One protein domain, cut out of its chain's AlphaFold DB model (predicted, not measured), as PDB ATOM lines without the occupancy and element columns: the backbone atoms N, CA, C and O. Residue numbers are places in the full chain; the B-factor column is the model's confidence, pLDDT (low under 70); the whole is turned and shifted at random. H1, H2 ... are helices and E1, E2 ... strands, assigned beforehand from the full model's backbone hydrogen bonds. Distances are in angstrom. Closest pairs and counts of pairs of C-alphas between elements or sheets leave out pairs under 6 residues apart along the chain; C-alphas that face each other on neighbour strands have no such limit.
ATOM      1  N   LEU A   4      15.729  25.374  28.626       94.06
ATOM      2  CA  LEU A   4      14.696  24.342  28.791       94.06
ATOM      3  C   LEU A   4      13.790  24.622  29.992       94.06
ATOM      4  O   LEU A   4      12.583  24.399  29.929       94.06
ATOM      5  N   GLU A   5      14.374  25.096  31.089       91.62
ATOM      6  CA  GLU A   5      13.624  25.498  32.279       91.62
ATOM      7  C   GLU A   5      12.793  26.745  31.986       91.62
ATOM      8  O   GLU A   5      11.614  26.769  32.331       91.62
ATOM      9  N   TYR A   6      13.371  27.708  31.258       91.88
ATOM     10  CA  TYR A   6      12.663  28.891  30.782       91.88
ATOM     11  C   TYR A   6      11.415  28.527  29.975       91.88
ATOM     12  O   TYR A   6      10.311  28.947  30.317       91.88
ATOM     13  N   ILE A   7      11.568  27.710  28.927       91.75
ATOM     14  CA  ILE A   7      10.444  27.328  28.069       91.75
ATOM     15  C   ILE A   7       9.400  26.548  28.871       91.75
ATOM     16  O   ILE A   7       8.205  26.765  28.681       91.75
ATOM     17  N   ARG A   8       9.820  25.674  29.796       91.56
ATOM     18  CA  ARG A   8       8.889  24.934  30.659       91.56
ATOM     19  C   ARG A   8       8.079  25.876  31.555       91.56
ATOM     20  O   ARG A   8       6.872  25.686  31.675       91.56
ATOM     21  N   ALA A   9       8.717  26.884  32.148       87.81
ATOM     22  CA  ALA A   9       8.041  27.898  32.955       87.81
ATOM     23  C   ALA A   9       7.084  28.751  32.102       87.81
ATOM     24  O   ALA A   9       5.923  28.932  32.466       87.81
ATOM     25  N   ALA A  10       7.538  29.196  30.924       86.50
ATOM     26  CA  ALA A  10       6.733  29.964  29.978       86.50
ATOM     27  C   ALA A  10       5.498  29.180  29.498       86.50
ATOM     28  O   ALA A  10       4.394  29.721  29.466       86.50
ATOM     29  N   ALA A  11       5.654  27.888  29.186       85.00
ATOM     30  CA  ALA A  11       4.574  27.026  28.708       85.00
ATOM     31  C   ALA A  11       3.485  26.780  29.759       85.00
ATOM     32  O   ALA A  11       2.314  26.644  29.411       85.00
ATOM     33  N   ARG A  12       3.855  26.731  31.043       82.88
ATOM     34  CA  ARG A  12       2.891  26.539  32.131       82.88
ATOM     35  C   ARG A  12       2.104  27.796  32.466       82.88
ATOM     36  O   ARG A  12       1.166  27.696  33.251       82.88
ATOM     37  N   ALA A  13       2.488  28.945  31.900       71.75
ATOM     38  CA  ALA A  13       1.979  30.249  32.301       71.75
ATOM     39  C   ALA A  13       1.892  30.331  33.832       71.75
ATOM     40  O   ALA A  13       0.854  30.720  34.361       71.75
ATOM     41  N   GLU A  14       2.944  29.872  34.536       67.38
ATOM     42  CA  GLU A  14       3.057  30.004  35.990       67.38
ATOM     43  C   GLU A  14       3.103  31.512  36.278       67.38
ATOM     44  O   GLU A  14       4.163  32.135  36.339       67.38
ATOM     45  N   CYS A  15       1.911  32.114  36.326       50.19
ATOM     46  CA  CYS A  15       1.648  33.521  36.548       50.19
ATOM     47  C   CYS A  15       2.010  33.814  37.993       50.19
ATOM     48  O   CYS A  15       1.165  33.842  38.887       50.19
ATOM     49  N   LYS A  16       3.297  34.037  38.209       62.69
ATOM     50  CA  LYS A  16       3.746  34.920  39.269       62.69
ATOM     51  C   LYS A  16       3.120  36.301  39.049       62.69
ATOM     52  O   LYS A  16       2.788  36.660  37.914       62.69
ATOM     53  N   ALA A  17       2.893  37.041  40.133       72.75
ATOM     54  CA  ALA A  17       2.306  38.378  40.062       72.75
ATOM     55  C   ALA A  17       3.083  39.259  39.066       72.75
ATOM     56  O   ALA A  17       4.286  39.069  38.881       72.75
ATOM     57  N   GLU A  18       2.422  40.235  38.428       67.81
ATOM     58  CA  GLU A  18       3.085  41.082  37.421       67.81
ATOM     59  C   GLU A  18       4.327  41.813  37.940       67.81
ATOM     60  O   GLU A  18       5.219  42.136  37.167       67.81
ATOM     61  N   SER A  19       4.427  41.991  39.254       67.19
ATOM     62  CA  SER A  19       5.578  42.560  39.949       67.19
ATOM     63  C   SER A  19       6.827  41.670  40.011       67.19
ATOM     64  O   SER A  19       7.855  42.114  40.512       67.19
ATOM     65  N   GLU A  20       6.763  40.414  39.563       79.56
ATOM     66  CA  GLU A  20       7.849  39.433  39.730       79.56
ATOM     67  C   GLU A  20       8.622  39.139  38.437       79.56
ATOM     68  O   GLU A  20       9.488  38.259  38.420       79.56
ATOM     69  N   TYR A  21       8.341  39.858  37.345       83.94
ATOM     70  CA  TYR A  21       9.043  39.665  36.080       83.94
ATOM     71  C   TYR A  21       9.566  40.959  35.461       83.94
ATOM     72  O   TYR A  21       9.051  42.056  35.671       83.94
ATOM     73  N   PHE A  22      10.592  40.805  34.629       86.50
ATOM     74  CA  PHE A  22      11.010  41.817  33.670       86.50
ATOM     75  C   PHE A  22      10.985  41.238  32.256       86.50
ATOM     76  O   PHE A  22      11.025  40.029  32.058       86.50
ATOM     77  N   GLU A  23      10.897  42.098  31.256       91.00
ATOM     78  CA  GLU A  23      11.047  41.750  29.851       91.00
ATOM     79  C   GLU A  23      12.417  42.207  29.368       91.00
ATOM     80  O   GLU A  23      12.811  43.352  29.593       91.00
ATOM     81  N   ALA A  24      13.140  41.302  28.717       91.94
ATOM     82  CA  ALA A  24      14.398  41.599  28.054       91.94
ATOM     83  C   ALA A  24      14.188  41.607  26.540       91.94
ATOM     84  O   ALA A  24      13.522  40.722  25.997       91.94
ATOM     85  N   GLU A  25      14.785  42.583  25.861       94.31
ATOM     86  CA  GLU A  25      14.894  42.624  24.406       94.31
ATOM     87  C   GLU A  25      16.362  42.514  24.001       94.31
ATOM     88  O   GLU A  25      17.183  43.356  24.370       94.31
ATOM     89  N   PHE A  26      16.676  41.511  23.190       94.38
ATOM     90  CA  PHE A  26      17.975  41.340  22.555       94.38
ATOM     91  C   PHE A  26      17.871  41.612  21.057       94.38
ATOM     92  O   PHE A  26      16.869  41.279  20.419       94.38
ATOM     93  N   ARG A  27      18.933  42.171  20.477       94.69
ATOM     94  CA  ARG A  27      19.143  42.164  19.029       94.69
ATOM     95  C   ARG A  27      19.920  40.928  18.639       94.69
ATOM     96  O   ARG A  27      21.010  40.696  19.152       94.69
ATOM     97  N   LEU A  28      19.350  40.156  17.728       96.12
ATOM     98  CA  LEU A  28      20.008  39.057  17.048       96.12
ATOM     99  C   LEU A  28      20.363  39.495  15.628       96.12
ATOM    100  O   LEU A  28      19.605  40.243  15.005       96.12
ATOM    101  N   LEU A  29      21.481  39.001  15.111       95.81
ATOM    102  CA  LEU A  29      21.870  39.178  13.717       95.81
ATOM    103  C   LEU A  29      21.771  37.843  12.991       95.81
ATOM    104  O   LEU A  29      22.356  36.857  13.428       95.81
ATOM    105  N   CYS A  30      21.043  37.817  11.881       96.69
ATOM    106  CA  CYS A  30      20.922  36.660  11.009       96.69
ATOM    107  C   CYS A  30      21.720  36.894   9.719       96.69
ATOM    108  O   CYS A  30      21.442  37.824   8.961       96.69
ATOM    109  N   SER A  31      22.700  36.029   9.453       95.56
ATOM    110  CA  SER A  31      23.464  35.996   8.199       95.56
ATOM    111  C   SER A  31      22.637  35.295   7.120       95.56
ATOM    112  O   SER A  31      22.837  34.126   6.796       95.56
ATOM    113  N   GLY A  32      21.631  36.009   6.634       93.81
ATOM    114  CA  GLY A  32      20.634  35.533   5.689       93.81
ATOM    115  C   GLY A  32      19.327  36.282   5.895       93.81
ATOM    116  O   GLY A  32      19.276  37.287   6.600       93.81
ATOM    117  N   THR A  33      18.253  35.781   5.300       95.25
ATOM    118  CA  THR A  33      16.944  36.428   5.375       95.25
ATOM    119  C   THR A  33      15.895  35.409   5.768       95.25
ATOM    120  O   THR A  33      15.738  34.401   5.087       95.25
ATOM    121  N   LEU A  34      15.186  35.669   6.863       96.56
ATOM    122  CA  LEU A  34      14.048  34.879   7.316       96.56
ATOM    123  C   LEU A  34      12.751  35.630   7.014       96.56
ATOM    124  O   LEU A  34      12.701  36.859   7.111       96.56
ATOM    125  N   TYR A  35      11.697  34.891   6.684       95.94
ATOM    126  CA  TYR A  35      10.341  35.420   6.543       95.94
ATOM    127  C   TYR A  35       9.321  34.372   7.008       95.94
ATOM    128  O   TYR A  35       9.603  33.186   6.894       95.94
ATOM    129  N   PRO A  36       8.149  34.743   7.548       95.50
ATOM    130  CA  PRO A  36       7.146  33.766   7.958       95.50
ATOM    131  C   PRO A  36       6.628  32.962   6.764       95.50
ATOM    132  O   PRO A  36       6.258  33.539   5.741       95.50
ATOM    133  N   ASP A  37       6.543  31.644   6.923       92.69
ATOM    134  CA  ASP A  37       5.907  30.785   5.924       92.69
ATOM    135  C   ASP A  37       4.411  31.085   5.778       92.69
ATOM    136  O   ASP A  37       3.735  31.466   6.739       92.69
ATOM    137  N   GLY A  38       3.882  30.852   4.574       88.44
ATOM    138  CA  GLY A  38       2.448  30.965   4.287       88.44
ATOM    139  C   GLY A  38       1.943  32.395   4.088       88.44
ATOM    140  O   GLY A  38       0.749  32.641   4.247       88.44
ATOM    141  N   ILE A  39       2.828  33.343   3.768       89.31
ATOM    142  CA  ILE A  39       2.430  34.683   3.326       89.31
ATOM    143  C   ILE A  39       2.188  34.655   1.818       89.31
ATOM    144  O   ILE A  39       3.107  34.398   1.044       89.31
ATOM    145  N   ASP A  40       0.963  34.978   1.413       86.44
ATOM    146  CA  ASP A  40       0.636  35.193   0.009       86.44
ATOM    147  C   ASP A  40       1.177  36.554  -0.459       86.44
ATOM    148  O   ASP A  40       0.908  37.598   0.141       86.44
ATOM    149  N   GLY A  41       1.925  36.552  -1.564       89.56
ATOM    150  CA  GLY A  41       2.453  37.760  -2.198       89.56
ATOM    151  C   GLY A  41       3.872  38.150  -1.770       89.56
ATOM    152  O   GLY A  41       4.665  37.336  -1.303       89.56
ATOM    153  N   ASP A  42       4.218  39.416  -2.008       91.62
ATOM    154  CA  ASP A  42       5.560  39.948  -1.758       91.62
ATOM    155  C   ASP A  42       5.762  40.242  -0.264       91.62
ATOM    156  O   ASP A  42       5.416  41.315   0.241       91.62
ATOM    157  N   TRP A  43       6.337  39.271   0.448       92.88
ATOM    158  CA  TRP A  43       6.612  39.367   1.882       92.88
ATOM    159  C   TRP A  43       7.520  40.555   2.239       92.88
ATOM    160  O   TRP A  43       7.426  41.061   3.356       92.88
ATOM    161  N   THR A  44       8.335  41.069   1.306       91.56
ATOM    162  CA  THR A  44       9.238  42.211   1.561       91.56
ATOM    163  C   THR A  44       8.493  43.524   1.825       91.56
ATOM    164  O   THR A  44       9.077  44.469   2.360       91.56
ATOM    165  N   LYS A  45       7.200  43.578   1.486       90.25
ATOM    166  CA  LYS A  45       6.322  44.747   1.642       90.25
ATOM    167  C   LYS A  45       5.259  44.579   2.728       90.25
ATOM    168  O   LYS A  45       4.456  45.486   2.926       90.25
ATOM    169  N   SER A  46       5.213  43.431   3.402       90.38
ATOM    170  CA  SER A  46       4.174  43.126   4.385       90.38
ATOM    171  C   SER A  46       4.670  43.370   5.806       90.38
ATOM    172  O   SER A  46       5.605  42.718   6.262       90.38
ATOM    173  N   ASP A  47       3.997  44.241   6.559       88.00
ATOM    174  CA  ASP A  47       4.288  44.412   7.990       88.00
ATOM    175  C   ASP A  47       4.026  43.128   8.788       88.00
ATOM    176  O   ASP A  47       4.731  42.835   9.753       88.00
ATOM    177  N   GLY A  48       3.071  42.303   8.342       90.00
ATOM    178  CA  GLY A  48       2.815  40.983   8.922       90.00
ATOM    179  C   GLY A  48       4.005  40.027   8.784       90.00
ATOM    180  O   GLY A  48       4.195  39.167   9.647       90.00
ATOM    181  N   ALA A  49       4.853  40.222   7.764       93.25
ATOM    182  CA  ALA A  49       6.074  39.443   7.573       93.25
ATOM    183  C   ALA A  49       7.139  39.723   8.642       93.25
ATOM    184  O   ALA A  49       8.075  38.945   8.784       93.25
ATOM    185  N   ARG A  50       6.996  40.785   9.447       94.44
ATOM    186  CA  ARG A  50       7.938  41.068  10.540       94.44
ATOM    187  C   ARG A  50       7.830  40.086  11.691       94.44
ATOM    188  O   ARG A  50       8.797  39.910  12.420       94.44
ATOM    189  N   LEU A  51       6.674  39.471  11.905       95.69
ATOM    190  CA  LEU A  51       6.446  38.643  13.083       95.69
ATOM    191  C   LEU A  51       6.823  37.187  12.784       95.69
ATOM    192  O   LEU A  51       6.034  36.458  12.193       95.69
ATOM    193  N   LEU A  52       8.001  36.731  13.207       96.62
ATOM    194  CA  LEU A  52       8.432  35.342  12.993       96.62
ATOM    195  C   LEU A  52       7.768  34.407  14.012       96.62
ATOM    196  O   LEU A  52       7.097  33.437  13.646       96.62
ATOM    197  N   LEU A  53       7.871  34.746  15.300       96.94
ATOM    198  CA  LEU A  53       7.371  33.943  16.417       96.94
ATOM    199  C   LEU A  53       6.769  34.841  17.505       96.94
ATOM    200  O   LEU A  53       7.218  35.967  17.690       96.94
ATOM    201  N   VAL A  54       5.752  34.346  18.216       95.31
ATOM    202  CA  VAL A  54       5.083  35.064  19.326       95.31
ATOM    203  C   VAL A  54       5.228  34.331  20.663       95.31
ATOM    204  O   VAL A  54       5.167  34.951  21.717       95.31
ATOM    205  N   ASP A  55       5.390  33.011  20.618       92.81
ATOM    206  CA  ASP A  55       5.382  32.118  21.774       92.81
ATOM    207  C   ASP A  55       6.337  30.940  21.504       92.81
ATOM    208  O   ASP A  55       6.325  30.425  20.380       92.81
ATOM    209  N   PRO A  56       7.146  30.491  22.488       94.25
ATOM    210  CA  PRO A  56       7.173  30.920  23.900       94.25
ATOM    211  C   PRO A  56       7.853  32.276  24.158       94.25
ATOM    212  O   PRO A  56       7.765  32.818  25.254       94.25
ATOM    213  N   PHE A  57       8.496  32.840  23.141       95.69
ATOM    214  CA  PHE A  57       9.085  34.177  23.128       95.69
ATOM    215  C   PHE A  57       8.808  34.831  21.770       95.69
ATOM    216  O   PHE A  57       8.414  34.155  20.814       95.69
ATOM    217  N   GLN A  58       9.009  36.144  21.674       97.50
ATOM    218  CA  GLN A  58       8.769  36.878  20.436       97.50
ATOM    219  C   GLN A  58      10.051  36.992  19.614       97.50
ATOM    220  O   GLN A  58      11.102  37.347  20.145       97.50
ATOM    221  N   LEU A  59       9.938  36.735  18.313       97.88
ATOM    222  CA  LEU A  59      10.963  37.018  17.312       97.88
ATOM    223  C   LEU A  59      10.357  37.945  16.260       97.88
ATOM    224  O   LEU A  59       9.382  37.576  15.600       97.88
ATOM    225  N   ILE A  60      10.919  39.144  16.122       97.50
ATOM    226  CA  ILE A  60      10.395  40.200  15.250       97.50
ATOM    227  C   ILE A  60      11.524  40.729  14.364       97.50
ATOM    228  O   ILE A  60      12.556  41.132  14.881       97.50
ATOM    229  N   ILE A  61      11.340  40.791  13.049       95.62
ATOM    230  CA  ILE A  61      12.306  41.406  12.129       95.62
ATOM    231  C   ILE A  61      12.324  42.920  12.370       95.62
ATOM    232  O   ILE A  61      11.349  43.633  12.092       95.62
ATOM    233  N   ALA A  62      13.446  43.402  12.899       94.44
ATOM    234  CA  ALA A  62      13.674  44.801  13.235       94.44
ATOM    235  C   ALA A  62      14.250  45.598  12.056       94.44
ATOM    236  O   ALA A  62      14.043  46.808  11.984       94.44
ATOM    237  N   SER A  63      14.920  44.929  11.115       90.44
ATOM    238  CA  SER A  63      15.564  45.596   9.990       90.44
ATOM    239  C   SER A  63      14.602  46.356   9.068       90.44
ATOM    240  O   SER A  63      13.422  46.016   8.891       90.44
ATOM    241  N   GLN A  64      15.140  47.418   8.464       89.06
ATOM    242  CA  GLN A  64      14.513  48.195   7.400       89.06
ATOM    243  C   GLN A  64      15.574  48.491   6.325       89.06
ATOM    244  O   GLN A  64      16.524  49.216   6.619       89.06
ATOM    245  N   PRO A  65      15.457  47.940   5.101       89.06
ATOM    246  CA  PRO A  65      14.383  47.066   4.604       89.06
ATOM    247  C   PRO A  65      14.388  45.657   5.241       89.06
ATOM    248  O   PRO A  65      15.360  45.268   5.885       89.06
ATOM    249  N   LEU A  66      13.305  44.880   5.063       85.75
ATOM    250  CA  LEU A  66      13.154  43.533   5.663       85.75
ATOM    251  C   LEU A  66      14.245  42.542   5.241       85.75
ATOM    252  O   LEU A  66      14.567  41.618   5.983       85.75
ATOM    253  N   ASN A  67      14.805  42.740   4.053       86.06
ATOM    254  CA  ASN A  67      15.858  41.925   3.461       86.06
ATOM    255  C   ASN A  67      17.258  42.542   3.631       86.06
ATOM    256  O   ASN A  67      18.147  42.237   2.839       86.06
ATOM    257  N   SER A  68      17.466  43.430   4.612       89.19
ATOM    258  CA  SER A  68      18.819  43.906   4.920       89.19
ATOM    259  C   SER A  68      19.737  42.736   5.276       89.19
ATOM    260  O   SER A  68      19.291  41.748   5.862       89.19
ATOM    261  N   PHE A  69      21.028  42.885   4.985       89.81
ATOM    262  CA  PHE A  69      22.054  41.938   5.400       89.81
ATOM    263  C   PHE A  69      23.081  42.626   6.323       89.81
ATOM    264  O   PHE A  69      23.631  43.658   5.931       89.81
ATOM    265  N   PRO A  70      23.369  42.072   7.518       93.31
ATOM    266  CA  PRO A  70      22.607  41.000   8.171       93.31
ATOM    267  C   PRO A  70      21.146  41.421   8.418       93.31
ATOM    268  O   PRO A  70      20.827  42.614   8.488       93.31
ATOM    269  N   GLN A  71      20.251  40.446   8.562       94.69
ATOM    270  CA  GLN A  71      18.885  40.726   8.989       94.69
ATOM    271  C   GLN A  71      18.865  40.868  10.514       94.69
ATOM    272  O   GLN A  71      19.263  39.953  11.237       94.69
ATOM    273  N   GLU A  72      18.408  42.014  11.012       95.56
ATOM    274  CA  GLU A  72      18.286  42.272  12.449       95.56
ATOM    275  C   GLU A  72      16.947  41.737  12.976       95.56
ATOM    276  O   GLU A  72      15.881  42.055  12.439       95.56
ATOM    277  N   ILE A  73      16.990  40.942  14.047       96.94
ATOM    278  CA  ILE A  73      15.819  40.328  14.680       96.94
ATOM    279  C   ILE A  73      15.773  40.747  16.154       96.94
ATOM    280  O   ILE A  73      16.732  40.573  16.897       96.94
ATOM    281  N   ALA A  74      14.645  41.288  16.600       96.75
ATOM    282  CA  ALA A  74      14.346  41.521  18.003       96.75
ATOM    283  C   ALA A  74      13.857  40.223  18.655       96.75
ATOM    284  O   ALA A  74      12.806  39.696  18.284       96.75
ATOM    285  N   LEU A  75      14.601  39.739  19.644       97.50
ATOM    286  CA  LEU A  75      14.181  38.675  20.547       97.50
ATOM    287  C   LEU A  75      13.629  39.307  21.823       97.50
ATOM    288  O   LEU A  75      14.371  39.999  22.515       97.50
ATOM    289  N   ARG A  76      12.360  39.048  22.155       96.12
ATOM    290  CA  ARG A  76      11.753  39.488  23.422       96.12
ATOM    291  C   ARG A  76      11.254  38.315  24.232       96.12
ATOM    292  O   ARG A  76      10.514  37.474  23.718       96.12
ATOM    293  N   PHE A  77      11.593  38.301  25.511       94.88
ATOM    294  CA  PHE A  77      11.078  37.313  26.443       94.88
ATOM    295  C   PHE A  77      10.919  37.893  27.846       94.88
ATOM    296  O   PHE A  77      11.639  38.804  28.250       94.88
ATOM    297  N   LYS A  78       9.946  37.353  28.585       91.81
ATOM    298  CA  LYS A  78       9.735  37.663  30.004       91.81
ATOM    299  C   LYS A  78      10.610  36.758  30.863       91.81
ATOM    300  O   LYS A  78      10.736  35.581  30.547       91.81
ATOM    301  N   TRP A  79      11.160  37.276  31.948       87.81
ATOM    302  CA  TRP A  79      12.022  36.557  32.878       87.81
ATOM    303  C   TRP A  79      11.597  36.811  34.320       87.81
ATOM    304  O   TRP A  79      11.300  37.949  34.683       87.81
ATOM    305  N   CYS A  80      11.574  35.763  35.143       83.44
ATOM    306  CA  CYS A  80      11.269  35.887  36.564       83.44
ATOM    307  C   CYS A  80      12.478  36.454  37.314       83.44
ATOM    308  O   CYS A  80      13.590  35.947  37.169       83.44
ATOM    309  N   LEU A  81      12.257  37.451  38.168       76.25
ATOM    310  CA  LEU A  81      13.270  37.920  39.108       76.25
ATOM    311  C   LEU A  81      13.511  36.828  40.154       76.25
ATOM    312  O   LEU A  81      12.713  36.631  41.069       76.25
ATOM    313  N   GLU A  82      14.593  36.070  40.000       69.81
ATOM    314  CA  GLU A  82      15.096  35.196  41.055       69.81
ATOM    315  C   GLU A  82      16.091  35.998  41.887       69.81
ATOM    316  O   GLU A  82      17.283  36.048  41.582       69.81
ATOM    317  N   THR A  83      15.603  36.650  42.945       59.91
ATOM    318  CA  THR A  83      16.470  37.358  43.890       59.91
ATOM    319  C   THR A  83      17.285  36.331  44.667       59.91
ATOM    320  O   THR A  83      16.919  35.897  45.760       59.91
ATOM    321  N   THR A  84      18.410  35.908  44.100       56.91
ATOM    322  CA  THR A  84      19.383  35.098  44.826       56.91
ATOM    323  C   THR A  84      20.105  36.050  45.775       56.91
ATOM    324  O   THR A  84      21.074  36.701  45.395       56.91
ATOM    325  N   ILE A  85      19.594  36.213  47.000       55.22
ATOM    326  CA  ILE A  85      20.231  37.058  48.021       55.22
ATOM    327  C   ILE A  85      21.499  36.343  48.510       55.22
ATOM    328  O   ILE A  85      21.500  35.649  49.522       55.22
ATOM    329  N   ALA A  86      22.590  36.492  47.761       50.97
ATOM    330  CA  ALA A  86      23.934  36.095  48.156       50.97
ATOM    331  C   ALA A  86      24.745  37.358  48.501       50.97
ATOM    332  O   ALA A  86      25.599  37.806  47.742       50.97
ATOM    333  N   GLY A  87      24.452  37.974  49.650       62.84
ATOM    334  CA  GLY A  87      25.114  39.211  50.091       62.84
ATOM    335  C   GLY A  87      24.565  40.485  49.428       62.84
ATOM    336  O   GLY A  87      23.368  40.591  49.188       62.84
ATOM    337  N   SER A  88      25.430  41.482  49.186       54.78
ATOM    338  CA  SER A  88      25.068  42.833  48.703       54.78
ATOM    339  C   SER A  88      25.122  43.027  47.180       54.78
ATOM    340  O   SER A  88      24.952  44.150  46.707       54.78
ATOM    341  N   THR A  89      25.372  41.974  46.397       52.19
ATOM    342  CA  THR A  89      25.448  42.056  44.927       52.19
ATOM    343  C   THR A  89      24.347  41.220  44.287       52.19
ATOM    344  O   THR A  89      24.205  40.039  44.582       52.19
ATOM    345  N   CYS A  90      23.561  41.846  43.409       54.31
ATOM    346  CA  CYS A  90      22.554  41.191  42.576       54.31
ATOM    347  C   CYS A  90      23.093  41.127  41.139       54.31
ATOM    348  O   CYS A  90      23.404  42.174  40.568       54.31
ATOM    349  N   SER A  91      23.255  39.933  40.559       59.41
ATOM    350  CA  SER A  91      23.766  39.762  39.192       59.41
ATOM    351  C   SER A  91      22.770  38.999  38.309       59.41
ATOM    352  O   SER A  91      22.920  37.800  38.075       59.41
ATOM    353  N   ASP A  92      21.764  39.702  37.787       60.94
ATOM    354  CA  ASP A  92      20.721  39.107  36.930       60.94
ATOM    355  C   ASP A  92      21.097  39.045  35.435       60.94
ATOM    356  O   ASP A  92      20.536  38.256  34.678       60.94
ATOM    357  N   SER A  93      22.042  39.873  34.968       60.78
ATOM    358  CA  SER A  93      22.287  40.086  33.526       60.78
ATOM    359  C   SER A  93      22.959  38.926  32.786       60.78
ATOM    360  O   SER A  93      22.833  38.838  31.568       60.78
ATOM    361  N   LEU A  94      23.667  38.037  33.483       63.41
ATOM    362  CA  LEU A  94      24.378  36.928  32.834       63.41
ATOM    363  C   LEU A  94      23.408  35.858  32.306       63.41
ATOM    364  O   LEU A  94      23.605  35.340  31.213       63.41
ATOM    365  N   GLN A  95      22.314  35.589  33.026       82.50
ATOM    366  CA  GLN A  95      21.404  34.492  32.673       82.50
ATOM    367  C   GLN A  95      20.557  34.796  31.429       82.50
ATOM    368  O   GLN A  95      20.291  33.902  30.629       82.50
ATOM    369  N   THR A  96      20.153  36.054  31.224       89.75
ATOM    370  CA  THR A  96      19.368  36.443  30.042       89.75
ATOM    371  C   THR A  96      20.186  36.360  28.758       89.75
ATOM    372  O   THR A  96      19.655  35.958  27.722       89.75
ATOM    373  N   LYS A  97      21.488  36.671  28.830       91.56
ATOM    374  CA  LYS A  97      22.411  36.523  27.699       91.56
ATOM    375  C   LYS A  97      22.580  35.054  27.301       91.56
ATOM    376  O   LYS A  97      22.533  34.757  26.111       91.56
ATOM    377  N   ASP A  98      22.702  34.148  28.270       93.00
ATOM    378  CA  ASP A  98      22.816  32.707  28.004       93.00
ATOM    379  C   ASP A  98      21.570  32.162  27.287       93.00
ATOM    380  O   ASP A  98      21.681  31.415  26.319       93.00
ATOM    381  N   ILE A  99      20.374  32.604  27.690       94.81
ATOM    382  CA  ILE A  99      19.108  32.223  27.044       94.81
ATOM    383  C   ILE A  99      19.028  32.759  25.622       94.81
ATOM    384  O   ILE A  99      18.644  32.026  24.711       94.81
ATOM    385  N   ALA A 100      19.395  34.026  25.416       96.00
ATOM    386  CA  ALA A 100      19.468  34.596  24.078       96.00
ATOM    387  C   ALA A 100      20.458  33.809  23.200       96.00
ATOM    388  O   ALA A 100      20.157  33.545  22.036       96.00
ATOM    389  N   GLY A 101      21.587  33.374  23.769       96.56
ATOM    390  CA  GLY A 101      22.579  32.521  23.113       96.56
ATOM    391  C   GLY A 101      22.034  31.142  22.743       96.56
ATOM    392  O   GLY A 101      22.172  30.721  21.596       96.56
ATOM    393  N   ASP A 102      21.356  30.464  23.673       97.56
ATOM    394  CA  ASP A 102      20.694  29.176  23.428       97.56
ATOM    395  C   ASP A 102      19.635  29.295  22.312       97.56
ATOM    396  O   ASP A 102      19.544  28.431  21.434       97.56
ATOM    397  N   ILE A 103      18.842  30.374  22.324       97.81
ATOM    398  CA  ILE A 103      17.828  30.651  21.296       97.81
ATOM    399  C   ILE A 103      18.496  30.896  19.945       97.81
ATOM    400  O   ILE A 103      18.079  30.297  18.955       97.81
ATOM    401  N   ALA A 104      19.537  31.729  19.889       98.00
ATOM    402  CA  ALA A 104      20.282  31.998  18.664       98.00
ATOM    403  C   ALA A 104      20.878  30.706  18.080       98.00
ATOM    404  O   ALA A 104      20.662  30.412  16.908       98.00
ATOM    405  N   ALA A 105      21.510  29.867  18.907       98.38
ATOM    406  CA  ALA A 105      22.069  28.587  18.477       98.38
ATOM    407  C   ALA A 105      21.002  27.625  17.922       98.38
ATOM    408  O   ALA A 105      21.207  26.990  16.881       98.38
ATOM    409  N   LEU A 106      19.838  27.532  18.576       98.06
ATOM    410  CA  LEU A 106      18.704  26.761  18.060       98.06
ATOM    411  C   LEU A 106      18.177  27.323  16.743       98.06
ATOM    412  O   LEU A 106      17.892  26.547  15.834       98.06
ATOM    413  N   MET A 107      18.035  28.644  16.619       98.12
ATOM    414  CA  MET A 107      17.580  29.260  15.372       98.12
ATOM    415  C   MET A 107      18.582  29.018  14.245       98.12
ATOM    416  O   MET A 107      18.153  28.707  13.134       98.12
ATOM    417  N   THR A 108      19.887  29.038  14.540       98.50
ATOM    418  CA  THR A 108      20.930  28.682  13.575       98.50
ATOM    419  C   THR A 108      20.739  27.277  13.031       98.50
ATOM    420  O   THR A 108      20.734  27.071  11.818       98.50
ATOM    421  N   LEU A 109      20.505  26.309  13.918       98.38
ATOM    422  CA  LEU A 109      20.230  24.926  13.540       98.38
ATOM    423  C   LEU A 109      18.908  24.774  12.769       98.38
ATOM    424  O   LEU A 109      18.860  24.100  11.745       98.38
ATOM    425  N   LEU A 110      17.819  25.377  13.246       97.44
ATOM    426  CA  LEU A 110      16.483  25.161  12.682       97.44
ATOM    427  C   LEU A 110      16.266  25.875  11.346       97.44
ATOM    428  O   LEU A 110      15.571  25.332  10.486       97.44
ATOM    429  N   CYS A 111      16.856  27.058  11.175       97.25
ATOM    430  CA  CYS A 111      16.718  27.875   9.968       97.25
ATOM    431  C   CYS A 111      17.895  27.706   9.000       97.25
ATOM    432  O   CYS A 111      17.848  28.242   7.897       97.25
ATOM    433  N   ARG A 112      18.957  26.996   9.413       97.31
ATOM    434  CA  ARG A 112      20.188  26.811   8.632       97.31
ATOM    435  C   ARG A 112      20.758  28.155   8.142       97.31
ATOM    436  O   ARG A 112      21.129  28.315   6.984       97.31
ATOM    437  N   ARG A 113      20.776  29.163   9.015       96.81
ATOM    438  CA  ARG A 113      21.367  30.498   8.794       96.81
ATOM    439  C   ARG A 113      22.075  30.903  10.073       96.81
ATOM    440  O   ARG A 113      21.515  30.677  11.133       96.81
ATOM    441  N   LEU A 114      23.275  31.475  10.011       97.56
ATOM    442  CA  LEU A 114      23.977  31.875  11.234       97.56
ATOM    443  C   LEU A 114      23.200  32.989  11.949       97.56
ATOM    444  O   LEU A 114      23.111  34.100  11.431       97.56
ATOM    445  N   VAL A 115      22.665  32.688  13.131       97.69
ATOM    446  CA  VAL A 115      22.032  33.643  14.042       97.69
ATOM    447  C   VAL A 115      22.935  33.837  15.256       97.69
ATOM    448  O   VAL A 115      23.270  32.876  15.948       97.69
ATOM    449  N   THR A 116      23.314  35.079  15.534       96.94
ATOM    450  CA  THR A 116      24.156  35.450  16.681       96.94
ATOM    451  C   THR A 116      23.490  36.510  17.543       96.94
ATOM    452  O   THR A 116      22.623  37.254  17.088       96.94
ATOM    453  N   VAL A 117      23.869  36.566  18.820       95.12
ATOM    454  CA  VAL A 117      23.381  37.582  19.759       95.12
ATOM    455  C   VAL A 117      24.265  38.819  19.636       95.12
ATOM    456  O   VAL A 117      25.468  38.728  19.850       95.12
ATOM    457  N   GLY A 118      23.672  39.966  19.311       91.88
ATOM    458  CA  GLY A 118      24.332  41.269  19.336       91.88
ATOM    459  C   GLY A 118      24.396  41.823  20.757       91.88
ATOM    460  O   GLY A 118      25.387  41.656  21.463       91.88
ATOM    461  N   SER A 119      23.327  42.479  21.203       90.12
ATOM    462  CA  SER A 119      23.262  43.058  22.548       90.12
ATOM    463  C   SER A 119      21.854  43.041  23.126       90.12
ATOM    464  O   SER A 119      20.861  43.021  22.397       90.12
ATOM    465  N   GLU A 120      21.771  43.074  24.456       91.06
ATOM    466  CA  GLU A 120      20.546  43.472  25.145       91.06
ATOM    467  C   GLU A 120      20.333  44.963  24.880       91.06
ATOM    468  O   GLU A 120      21.214  45.770  25.166       91.06
ATOM    469  N   VAL A 121      19.199  45.327  24.285       90.25
ATOM    470  CA  VAL A 121      18.887  46.716  23.914       90.25
ATOM    471  C   VAL A 121      17.841  47.341  24.807       90.25
ATOM    472  O   VAL A 121      17.750  48.562  24.852       90.25
ATOM    473  N   ARG A 122      17.063  46.535  25.528       88.62
ATOM    474  CA  ARG A 122      15.995  47.030  26.391       88.62
ATOM    475  C   ARG A 122      15.758  46.056  27.531       88.62
ATOM    476  O   ARG A 122      15.717  44.846  27.311       88.62
ATOM    477  N   ARG A 123      15.516  46.603  28.717       88.44
ATOM    478  CA  ARG A 123      15.010  45.864  29.870       88.44
ATOM    479  C   ARG A 123      13.857  46.638  30.482       88.44
ATOM    480  O   ARG A 123      14.036  47.796  30.835       88.44
ATOM    481  N   ARG A 124      12.695  46.003  30.605       86.25
ATOM    482  CA  ARG A 124      11.484  46.611  31.158       86.25
ATOM    483  C   ARG A 124      11.028  45.828  32.376       86.25
ATOM    484  O   ARG A 124      10.666  44.664  32.249       86.25
ATOM    485  N   TYR A 125      11.022  46.458  33.541       84.25
ATOM    486  CA  TYR A 125      10.501  45.844  34.759       84.25
ATOM    487  C   TYR A 125       8.971  45.985  34.801       84.25
ATOM    488  O   TYR A 125       8.394  46.824  34.115       84.25
ATOM    489  N   TYR A 126       8.276  45.127  35.535       78.38
ATOM    490  CA  TYR A 126       6.835  45.268  35.744       78.38
ATOM    491  C   TYR A 126       6.567  45.371  37.252       78.38
ATOM    492  O   TYR A 126       7.307  44.820  38.061       78.38
ATOM    493  N   GLY A 127       5.566  46.169  37.643       72.12
ATOM    494  CA  GLY A 127       5.141  46.346  39.040       72.12
ATOM    495  C   GLY A 127       6.032  47.203  39.953       72.12
ATOM    496  O   GLY A 127       5.671  47.415  41.107       72.12
ATOM    497  N   LEU A 128       7.150  47.750  39.467       65.50
ATOM    498  CA  LEU A 128       7.857  48.832  40.156       65.50
ATOM    499  C   LEU A 128       7.231  50.164  39.720       65.50
ATOM    500  O   LEU A 128       7.630  50.729  38.707       65.50
ATOM    501  N   GLU A 129       6.243  50.665  40.469       57.12
ATOM    502  CA  GLU A 129       5.632  52.002  40.290       57.12
ATOM    503  C   GLU A 129       6.605  53.157  40.615       57.12
ATOM    504  O   GLU A 129       6.256  54.130  41.279       57.12
ATOM    505  N   GLN A 130       7.861  53.077  40.180       55.75
ATOM    506  CA  GLN A 130       8.758  54.223  40.241       55.75
ATOM    507  C   GLN A 130       8.791  54.925  38.892       55.75
ATOM    508  O   GLN A 130       9.063  54.308  37.863       55.75
ATOM    509  N   GLU A 131       8.585  56.243  38.938       56.41
ATOM    510  CA  GLU A 131       8.877  57.234  37.896       56.41
ATOM    511  C   GLU A 131      10.384  57.278  37.575       56.41
ATOM    512  O   GLU A 131      11.017  58.330  37.575       56.41
ATOM    513  N   ASN A 132      11.020  56.127  37.358       60.62
ATOM    514  CA  ASN A 132      12.390  56.084  36.904       60.62
ATOM    515  C   ASN A 132      12.366  56.275  35.381       60.62
ATOM    516  O   ASN A 132      11.956  55.354  34.669       60.62
ATOM    517  N   PRO A 133      12.819  57.422  34.841       66.31
ATOM    518  CA  PRO A 133      12.870  57.636  33.393       66.31
ATOM    519  C   PRO A 133      13.788  56.624  32.685       66.31
ATOM    520  O   PRO A 133      13.738  56.500  31.465       66.31
ATOM    521  N   LEU A 134      14.607  55.879  33.438       64.12
ATOM    522  CA  LEU A 134      15.469  54.811  32.937       64.12
ATOM    523  C   LEU A 134      14.797  53.428  32.921       64.12
ATOM    524  O   LEU A 134      15.424  52.452  32.518       64.12
ATOM    525  N   HIS A 135      13.536  53.315  33.344       60.16
ATOM    526  CA  HIS A 135      12.784  52.054  33.346       60.16
ATOM    527  C   HIS A 135      12.589  51.469  31.934       60.16
ATOM    528  O   HIS A 135      12.306  50.283  31.767       60.16
ATOM    529  N   ASP A 136      12.741  52.317  30.918       67.62
ATOM    530  CA  ASP A 136      12.704  51.957  29.509       67.62
ATOM    531  C   ASP A 136      13.932  52.497  28.763       67.62
ATOM    532  O   ASP A 136      13.836  53.092  27.688       67.62
ATOM    533  N   PHE A 137      15.104  52.384  29.392       66.38
ATOM    534  CA  PHE A 137      16.326  52.938  28.831       66.38
ATOM    535  C   PHE A 137      16.894  52.020  27.738       66.38
ATOM    536  O   PHE A 137      17.174  50.848  28.017       66.38
ATOM    537  N   PRO A 138      17.109  52.521  26.508       70.00
ATOM    538  CA  PRO A 138      17.816  51.756  25.497       70.00
ATOM    539  C   PRO A 138      19.292  51.622  25.888       70.00
ATOM    540  O   PRO A 138      19.962  52.614  26.187       70.00
ATOM    541  N   PHE A 139      19.831  50.407  25.862       69.88
ATOM    542  CA  PHE A 139      21.263  50.213  26.084       69.88
ATOM    543  C   PHE A 139      22.071  50.702  24.870       69.88
ATOM    544  O   PHE A 139      21.661  50.498  23.723       69.88
ATOM    545  N   PRO A 140      23.239  51.337  25.082       62.09
ATOM    546  CA  PRO A 140      24.070  51.812  23.986       62.09
ATOM    547  C   PRO A 140      24.629  50.640  23.168       62.09
ATOM    548  O   PRO A 140      25.410  49.830  23.666       62.09
ATOM    549  N   LEU A 141      24.296  50.614  21.874       65.38
ATOM    550  CA  LEU A 141      24.783  49.626  20.897       65.38
ATOM    551  C   LEU A 141      26.309  49.653  20.704       65.38
ATOM    552  O   LEU A 141      26.888  48.683  20.232       65.38
ATOM    553  N   VAL A 142      26.970  50.752  21.081       54.50
ATOM    554  CA  VAL A 142      28.422  50.948  20.908       54.50
ATOM    555  C   VAL A 142      29.247  49.934  21.716       54.50
ATOM    556  O   VAL A 142      30.363  49.613  21.321       54.50
ATOM    557  N   ASN A 143      28.682  49.388  22.800       51.50
ATOM    558  CA  ASN A 143      29.327  48.372  23.637       51.50
ATOM    559  C   ASN A 143      28.940  46.933  23.261       51.50
ATOM    560  O   ASN A 143      29.304  46.006  23.983       51.50
ATOM    561  N   ALA A 144      28.189  46.728  22.173       59.12
ATOM    562  CA  ALA A 144      27.883  45.385  21.706       59.12
ATOM    563  C   ALA A 144      29.192  44.680  21.316       59.12
ATOM    564  O   ALA A 144      29.957  45.179  20.483       59.12
ATOM    565  N   GLU A 145      29.458  43.526  21.935       64.62
ATOM    566  CA  GLU A 145      30.443  42.566  21.432       64.62
ATOM    567  C   GLU A 145      30.188  42.407  19.938       64.62
ATOM    568  O   GLU A 145      29.037  42.223  19.568       64.62
ATOM    569  N   ARG A 146      31.207  42.553  19.079       72.88
ATOM    570  CA  ARG A 146      31.023  42.461  17.623       72.88
ATOM    571  C   ARG A 146      30.494  41.063  17.308       72.88
ATOM    572  O   ARG A 146      31.303  40.131  17.308       72.88
ATOM    573  N   PRO A 147      29.181  40.897  17.079       78.12
ATOM    574  CA  PRO A 147      28.630  39.569  16.916       78.12
ATOM    575  C   PRO A 147      29.197  38.989  15.629       78.12
ATOM    576  O   PRO A 147      29.392  39.703  14.636       78.12
ATOM    577  N   ALA A 148      29.504  37.699  15.644       87.81
ATOM    578  CA  ALA A 148      29.960  37.060  14.432       87.81
ATOM    579  C   ALA A 148      28.827  37.039  13.402       87.81
ATOM    580  O   ALA A 148      27.672  36.743  13.709       87.81
ATOM    581  N   GLN A 149      29.166  37.387  12.172       91.31
ATOM    582  CA  GLN A 149      28.268  37.354  11.031       91.31
ATOM    583  C   GLN A 149      29.085  37.000   9.797       91.31
ATOM    584  O   GLN A 149      30.280  37.325   9.726       91.31
ATOM    585  N   TRP A 150      28.449  36.359   8.827       92.94
ATOM    586  CA  TRP A 150      29.073  36.155   7.529       92.94
ATOM    587  C   TRP A 150      29.196  37.476   6.787       92.94
ATOM    588  O   TRP A 150      28.454  38.431   7.027       92.94
ATOM    589  N   THR A 151      30.158  37.536   5.878       90.12
ATOM    590  CA  THR A 151      30.236  38.647   4.935       90.12
ATOM    591  C   THR A 151      29.214  38.437   3.817       90.12
ATOM    592  O   THR A 151      29.029  37.291   3.402       90.12
ATOM    593  N   PRO A 152      28.578  39.505   3.293       88.06
ATOM    594  CA  PRO A 152      27.807  39.399   2.057       88.06
ATOM    595  C   PRO A 152      28.672  38.761   0.971       88.06
ATOM    596  O   PRO A 152      29.865  39.075   0.868       88.06
ATOM    597  N   ARG A 153      28.098  37.858   0.175       86.50
ATOM    598  CA  ARG A 153      28.873  37.168  -0.854       86.50
ATOM    599  C   ARG A 153      29.038  38.098  -2.055       86.50
ATOM    600  O   ARG A 153      28.131  38.866  -2.373       86.50
ATOM    601  N   PRO A 154      30.203  38.089  -2.721       85.00
ATOM    602  CA  PRO A 154      30.418  38.970  -3.854       85.00
ATOM    603  C   PRO A 154      29.451  38.620  -4.988       85.00
ATOM    604  O   PRO A 154      29.191  37.450  -5.277       85.00
ATOM    605  N   ILE A 155      28.953  39.656  -5.656       86.81
ATOM    606  CA  ILE A 155      28.222  39.517  -6.911       86.81
ATOM    607  C   ILE A 155      29.247  39.291  -8.023       86.81
ATOM    608  O   ILE A 155      30.151  40.106  -8.215       86.81
ATOM    609  N   GLU A 156      29.095  38.207  -8.776       86.56
ATOM    610  CA  GLU A 156      29.947  37.917  -9.925       86.56
ATOM    611  C   GLU A 156      29.293  38.410 -11.211       86.56
ATOM    612  O   GLU A 156      28.137  38.109 -11.507       86.56
ATOM    613  N   ILE A 157      30.051  39.169 -12.001       89.44
ATOM    614  CA  ILE A 157      29.636  39.606 -13.333       89.44
ATOM    615  C   ILE A 157      30.425  38.786 -14.339       89.44
ATOM    616  O   ILE A 157      31.617  39.008 -14.559       89.44
ATOM    617  N   HIS A 158      29.754  37.836 -14.969       87.56
ATOM    618  CA  HIS A 158      30.351  37.034 -16.016       87.56
ATOM    619  C   HIS A 158      30.211  37.765 -17.346       87.56
ATOM    620  O   HIS A 158      29.133  38.237 -17.704       87.56
ATOM    621  N   THR A 159      31.316  37.845 -18.082       91.50
ATOM    622  CA  THR A 159      31.367  38.474 -19.402       91.50
ATOM    623  C   THR A 159      31.764  37.422 -20.429       91.50
ATOM    624  O   THR A 159      32.788  36.758 -20.275       91.50
ATOM    625  N   SER A 160      30.959  37.261 -21.477       93.31
ATOM    626  CA  SER A 160      31.254  36.384 -22.614       93.31
ATOM    627  C   SER A 160      30.982  37.096 -23.937       93.31
ATOM    628  O   SER A 160      30.374  38.164 -23.967       93.31
ATOM    629  N   GLN A 161      31.357  36.462 -25.053       94.75
ATOM    630  CA  GLN A 161      30.995  36.940 -26.394       94.75
ATOM    631  C   GLN A 161      29.471  37.064 -26.595       94.75
ATOM    632  O   GLN A 161      29.032  37.874 -27.406       94.75
ATOM    633  N   ASN A 162      28.668  36.317 -25.828       93.94
ATOM    634  CA  ASN A 162      27.203  36.313 -25.905       93.94
ATOM    635  C   ASN A 162      26.537  37.318 -24.947       93.94
ATOM    636  O   ASN A 162      25.316  37.312 -24.811       93.94
ATOM    637  N   GLY A 163      27.318  38.165 -24.268       94.44
ATOM    638  CA  GLY A 163      26.823  39.174 -23.335       94.44
ATOM    639  C   GLY A 163      27.253  38.938 -21.889       94.44
ATOM    640  O   GLY A 163      28.168  38.158 -21.601       94.44
ATOM    641  N   HIS A 164      26.587  39.662 -20.990       93.31
ATOM    642  CA  HIS A 164      26.894  39.718 -19.566       93.31
ATOM    643  C   HIS A 164      25.756  39.087 -18.764       93.31
ATOM    644  O   HIS A 164      24.586  39.350 -19.046       93.31
ATOM    645  N   TRP A 165      26.086  38.298 -17.745       92.25
ATOM    646  CA  TRP A 165      25.115  37.843 -16.751       92.25
ATOM    647  C   TRP A 165      25.683  37.998 -15.346       92.25
ATOM    648  O   TRP A 165      26.897  37.985 -15.139       92.25
ATOM    649  N   VAL A 166      24.784  38.179 -14.386       88.81
ATOM    650  CA  VAL A 166      25.124  38.403 -12.984       88.81
ATOM    651  C   VAL A 166      24.780  37.146 -12.196       88.81
ATOM    652  O   VAL A 166      23.653  36.661 -12.282       88.81
ATOM    653  N   SER A 167      25.742  36.628 -11.439       85.81
ATOM    654  CA  SER A 167      25.535  35.557 -10.469       85.81
ATOM    655  C   SER A 167      25.621  36.147  -9.067       85.81
ATOM    656  O   SER A 167      26.675  36.618  -8.641       85.81
ATOM    657  N   ALA A 168      24.495  36.149  -8.355       84.88
ATOM    658  CA  ALA A 168      24.467  36.457  -6.934       84.88
ATOM    659  C   ALA A 168      24.669  35.158  -6.153       84.88
ATOM    660  O   ALA A 168      23.946  34.185  -6.366       84.88
ATOM    661  N   HIS A 169      25.654  35.151  -5.260       84.25
ATOM    662  CA  HIS A 169      25.966  33.994  -4.417       84.25
ATOM    663  C   HIS A 169      25.370  34.106  -3.015       84.25
ATOM    664  O   HIS A 169      25.624  33.236  -2.187       84.25
ATOM    665  N   ASP A 170      24.601  35.163  -2.737       85.19
ATOM    666  CA  ASP A 170      23.931  35.350  -1.454       85.19
ATOM    667  C   ASP A 170      22.953  34.209  -1.160       85.19
ATOM    668  O   ASP A 170      22.295  33.661  -2.050       85.19
ATOM    669  N   SER A 171      22.840  33.865   0.124       88.06
ATOM    670  CA  SER A 171      21.917  32.831   0.581       88.06
ATOM    671  C   SER A 171      20.479  33.205   0.227       88.06
ATOM    672  O   SER A 171      20.054  34.334   0.495       88.06
ATOM    673  N   GLN A 172      19.703  32.250  -0.284       91.00
ATOM    674  CA  GLN A 172      18.292  32.495  -0.577       91.00
ATOM    675  C   GLN A 172      17.509  32.809   0.714       91.00
ATOM    676  O   GLN A 172      17.860  32.281   1.780       91.00
ATOM    677  N   PRO A 173      16.452  33.641   0.658       93.69
ATOM    678  CA  PRO A 173      15.547  33.820   1.786       93.69
ATOM    679  C   PRO A 173      14.927  32.489   2.221       93.69
ATOM    680  O   PRO A 173      14.489  31.700   1.384       93.69
ATOM    681  N   VAL A 174      14.852  32.256   3.530       95.06
ATOM    682  CA  VAL A 174      14.329  31.022   4.124       95.06
ATOM    683  C   VAL A 174      12.987  31.276   4.781       95.06
ATOM    684  O   VAL A 174      12.820  32.191   5.590       95.06
ATOM    685  N   GLY A 175      12.058  30.394   4.449       95.19
ATOM    686  CA  GLY A 175      10.767  30.289   5.091       95.19
ATOM    687  C   GLY A 175      10.859  29.866   6.560       95.19
ATOM    688  O   GLY A 175      11.519  28.887   6.912       95.19
ATOM    689  N   PHE A 176      10.213  30.622   7.441       96.38
ATOM    690  CA  PHE A 176      10.156  30.390   8.878       96.38
ATOM    691  C   PHE A 176       8.808  29.763   9.236       96.38
ATOM    692  O   PHE A 176       7.805  30.460   9.439       96.38
ATOM    693  N   SER A 177       8.785  28.434   9.359       95.44
ATOM    694  CA  SER A 177       7.584  27.706   9.775       95.44
ATOM    695  C   SER A 177       7.304  27.950  11.254       95.44
ATOM    696  O   SER A 177       7.773  27.228  12.143       95.44
ATOM    697  N   ARG A 178       6.485  28.972  11.528       94.81
ATOM    698  CA  ARG A 178       6.075  29.344  12.889       94.81
ATOM    699  C   ARG A 178       5.484  28.152  13.639       94.81
ATOM    700  O   ARG A 178       5.769  27.974  14.819       94.81
ATOM    701  N   HIS A 179       4.666  27.339  12.970       94.25
ATOM    702  CA  HIS A 179       4.028  26.182  13.591       94.25
ATOM    703  C   HIS A 179       5.051  25.106  13.976       94.25
ATOM    704  O   HIS A 179       5.080  24.682  15.133       94.25
ATOM    705  N   SER A 180       5.922  24.706  13.044       94.00
ATOM    706  CA  SER A 180       6.917  23.656  13.288       94.00
ATOM    707  C   SER A 180       7.931  24.079  14.348       94.00
ATOM    708  O   SER A 180       8.189  23.321  15.280       94.00
ATOM    709  N   ILE A 181       8.457  25.306  14.268       95.31
ATOM    710  CA  ILE A 181       9.443  25.817  15.230       95.31
ATOM    711  C   ILE A 181       8.821  25.955  16.620       95.31
ATOM    712  O   ILE A 181       9.414  25.508  17.600       95.31
ATOM    713  N   ARG A 182       7.595  26.488  16.724       94.88
ATOM    714  CA  ARG A 182       6.871  26.552  18.003       94.88
ATOM    715  C   ARG A 182       6.650  25.166  18.598       94.88
ATOM    716  O   ARG A 182       6.830  24.991  19.801       94.88
TER     717      ARG A 182
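What this domain is: This is residues 4 to 182 of the 395 residues of an uncharacterized protein of Planctomycetes bacterium Pan216 (UniProt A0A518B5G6). What does the domain look like? A strongly twisted antiparallel sheet, in the order E3 E4 E5 E1 E6, has the long helix H3 over one face, and the hairpin E7 E8 runs off from this body as a long arm whose tip, residues 159 to 164, sticks out. Small parts, H2, the parallel pair E2 E9 and H4, gather near E3. What is it built of? The printed part has 179 residues with four named helices and nine named strands, along the chain H1 E1 E2 H2 E3 E4 E5 H3 E6 E7 E8 E9 H4, class mixed. It is loose, with a radius of gyration of the C-alphas of 19.6 A and spans of 76 by 34 by 30 A, the arm making the length.

How they stand to each other: How is the largest sheet joined? E3, residues 51 to 53, E4, residues 58 to 61, and E5, residues 71 to 80, form a meander of two hairpins, each strand the antiparallel neighbour of the one before, with N 52 and O 59 at 2.9 A and N 74 and O 60 at 2.7 A. Then come E1, residues 21 to 31, with N 26 and O 75 at 2.8 A, and edge strand E6, residues 114 to 125, which bends by 56 degrees at residue 119, with N 23 and O 124 at 2.8 A. Which helices are on it? H3, residues 93 to 111, makes two layers with it, helix on one face, and E5, H3, E6 are a split strand-helix-strand unit, E1 between its strands, with a right-handed crossover; the closest C-alphas of H3 and E6 are Thr 108 and Leu 114, 5.0 A. H1, residues 4 to 11, H2, residues 47 to 50, and H4, residues 178 to 182, only graze the sheet. What of the other strands? E2, residues 34 to 36, and E9, residues 174 to 176, are parallel, N 176 and O 35 at 2.7 A; E7, residues 155 to 160, and E8, residues 163 to 168, are an antiparallel hairpin, N 167 and O 156 at 2.8 A, apart from H3. Are the helix backbones whole? Every O i to N i+4 pair is within hydrogen-bond range in H1 and H4, and 14 of 15 in H3; H2 is too short for such a pair.

Where its parts are: Where are the anchors? H1 begins at C-alpha 4 (14.696, 24.342, 28.791), and H4 ends at C-alpha 182 (6.871, 26.552, 18.003). How long are the longer elements? From first to last C-alpha, E1 measures 31.6 A, E6 30.5 A, E5 29.0 A, H3 27.1 A, E8 16.8 A and E7 16.3 A.

The domain as a whole: How large is it? The two C-alphas farthest apart, of Gly 87 and Gln 161, lie 76.7 A apart, and the printed part has no cut. Which links are long? Those from E5 to H3, 12 residues, and E6 to E7, 29 residues. Where is confidence low? pLDDT is under 70 in residues 14 to 16, 18 to 19, 82 to 94, 128 to 137 and 139 to 145.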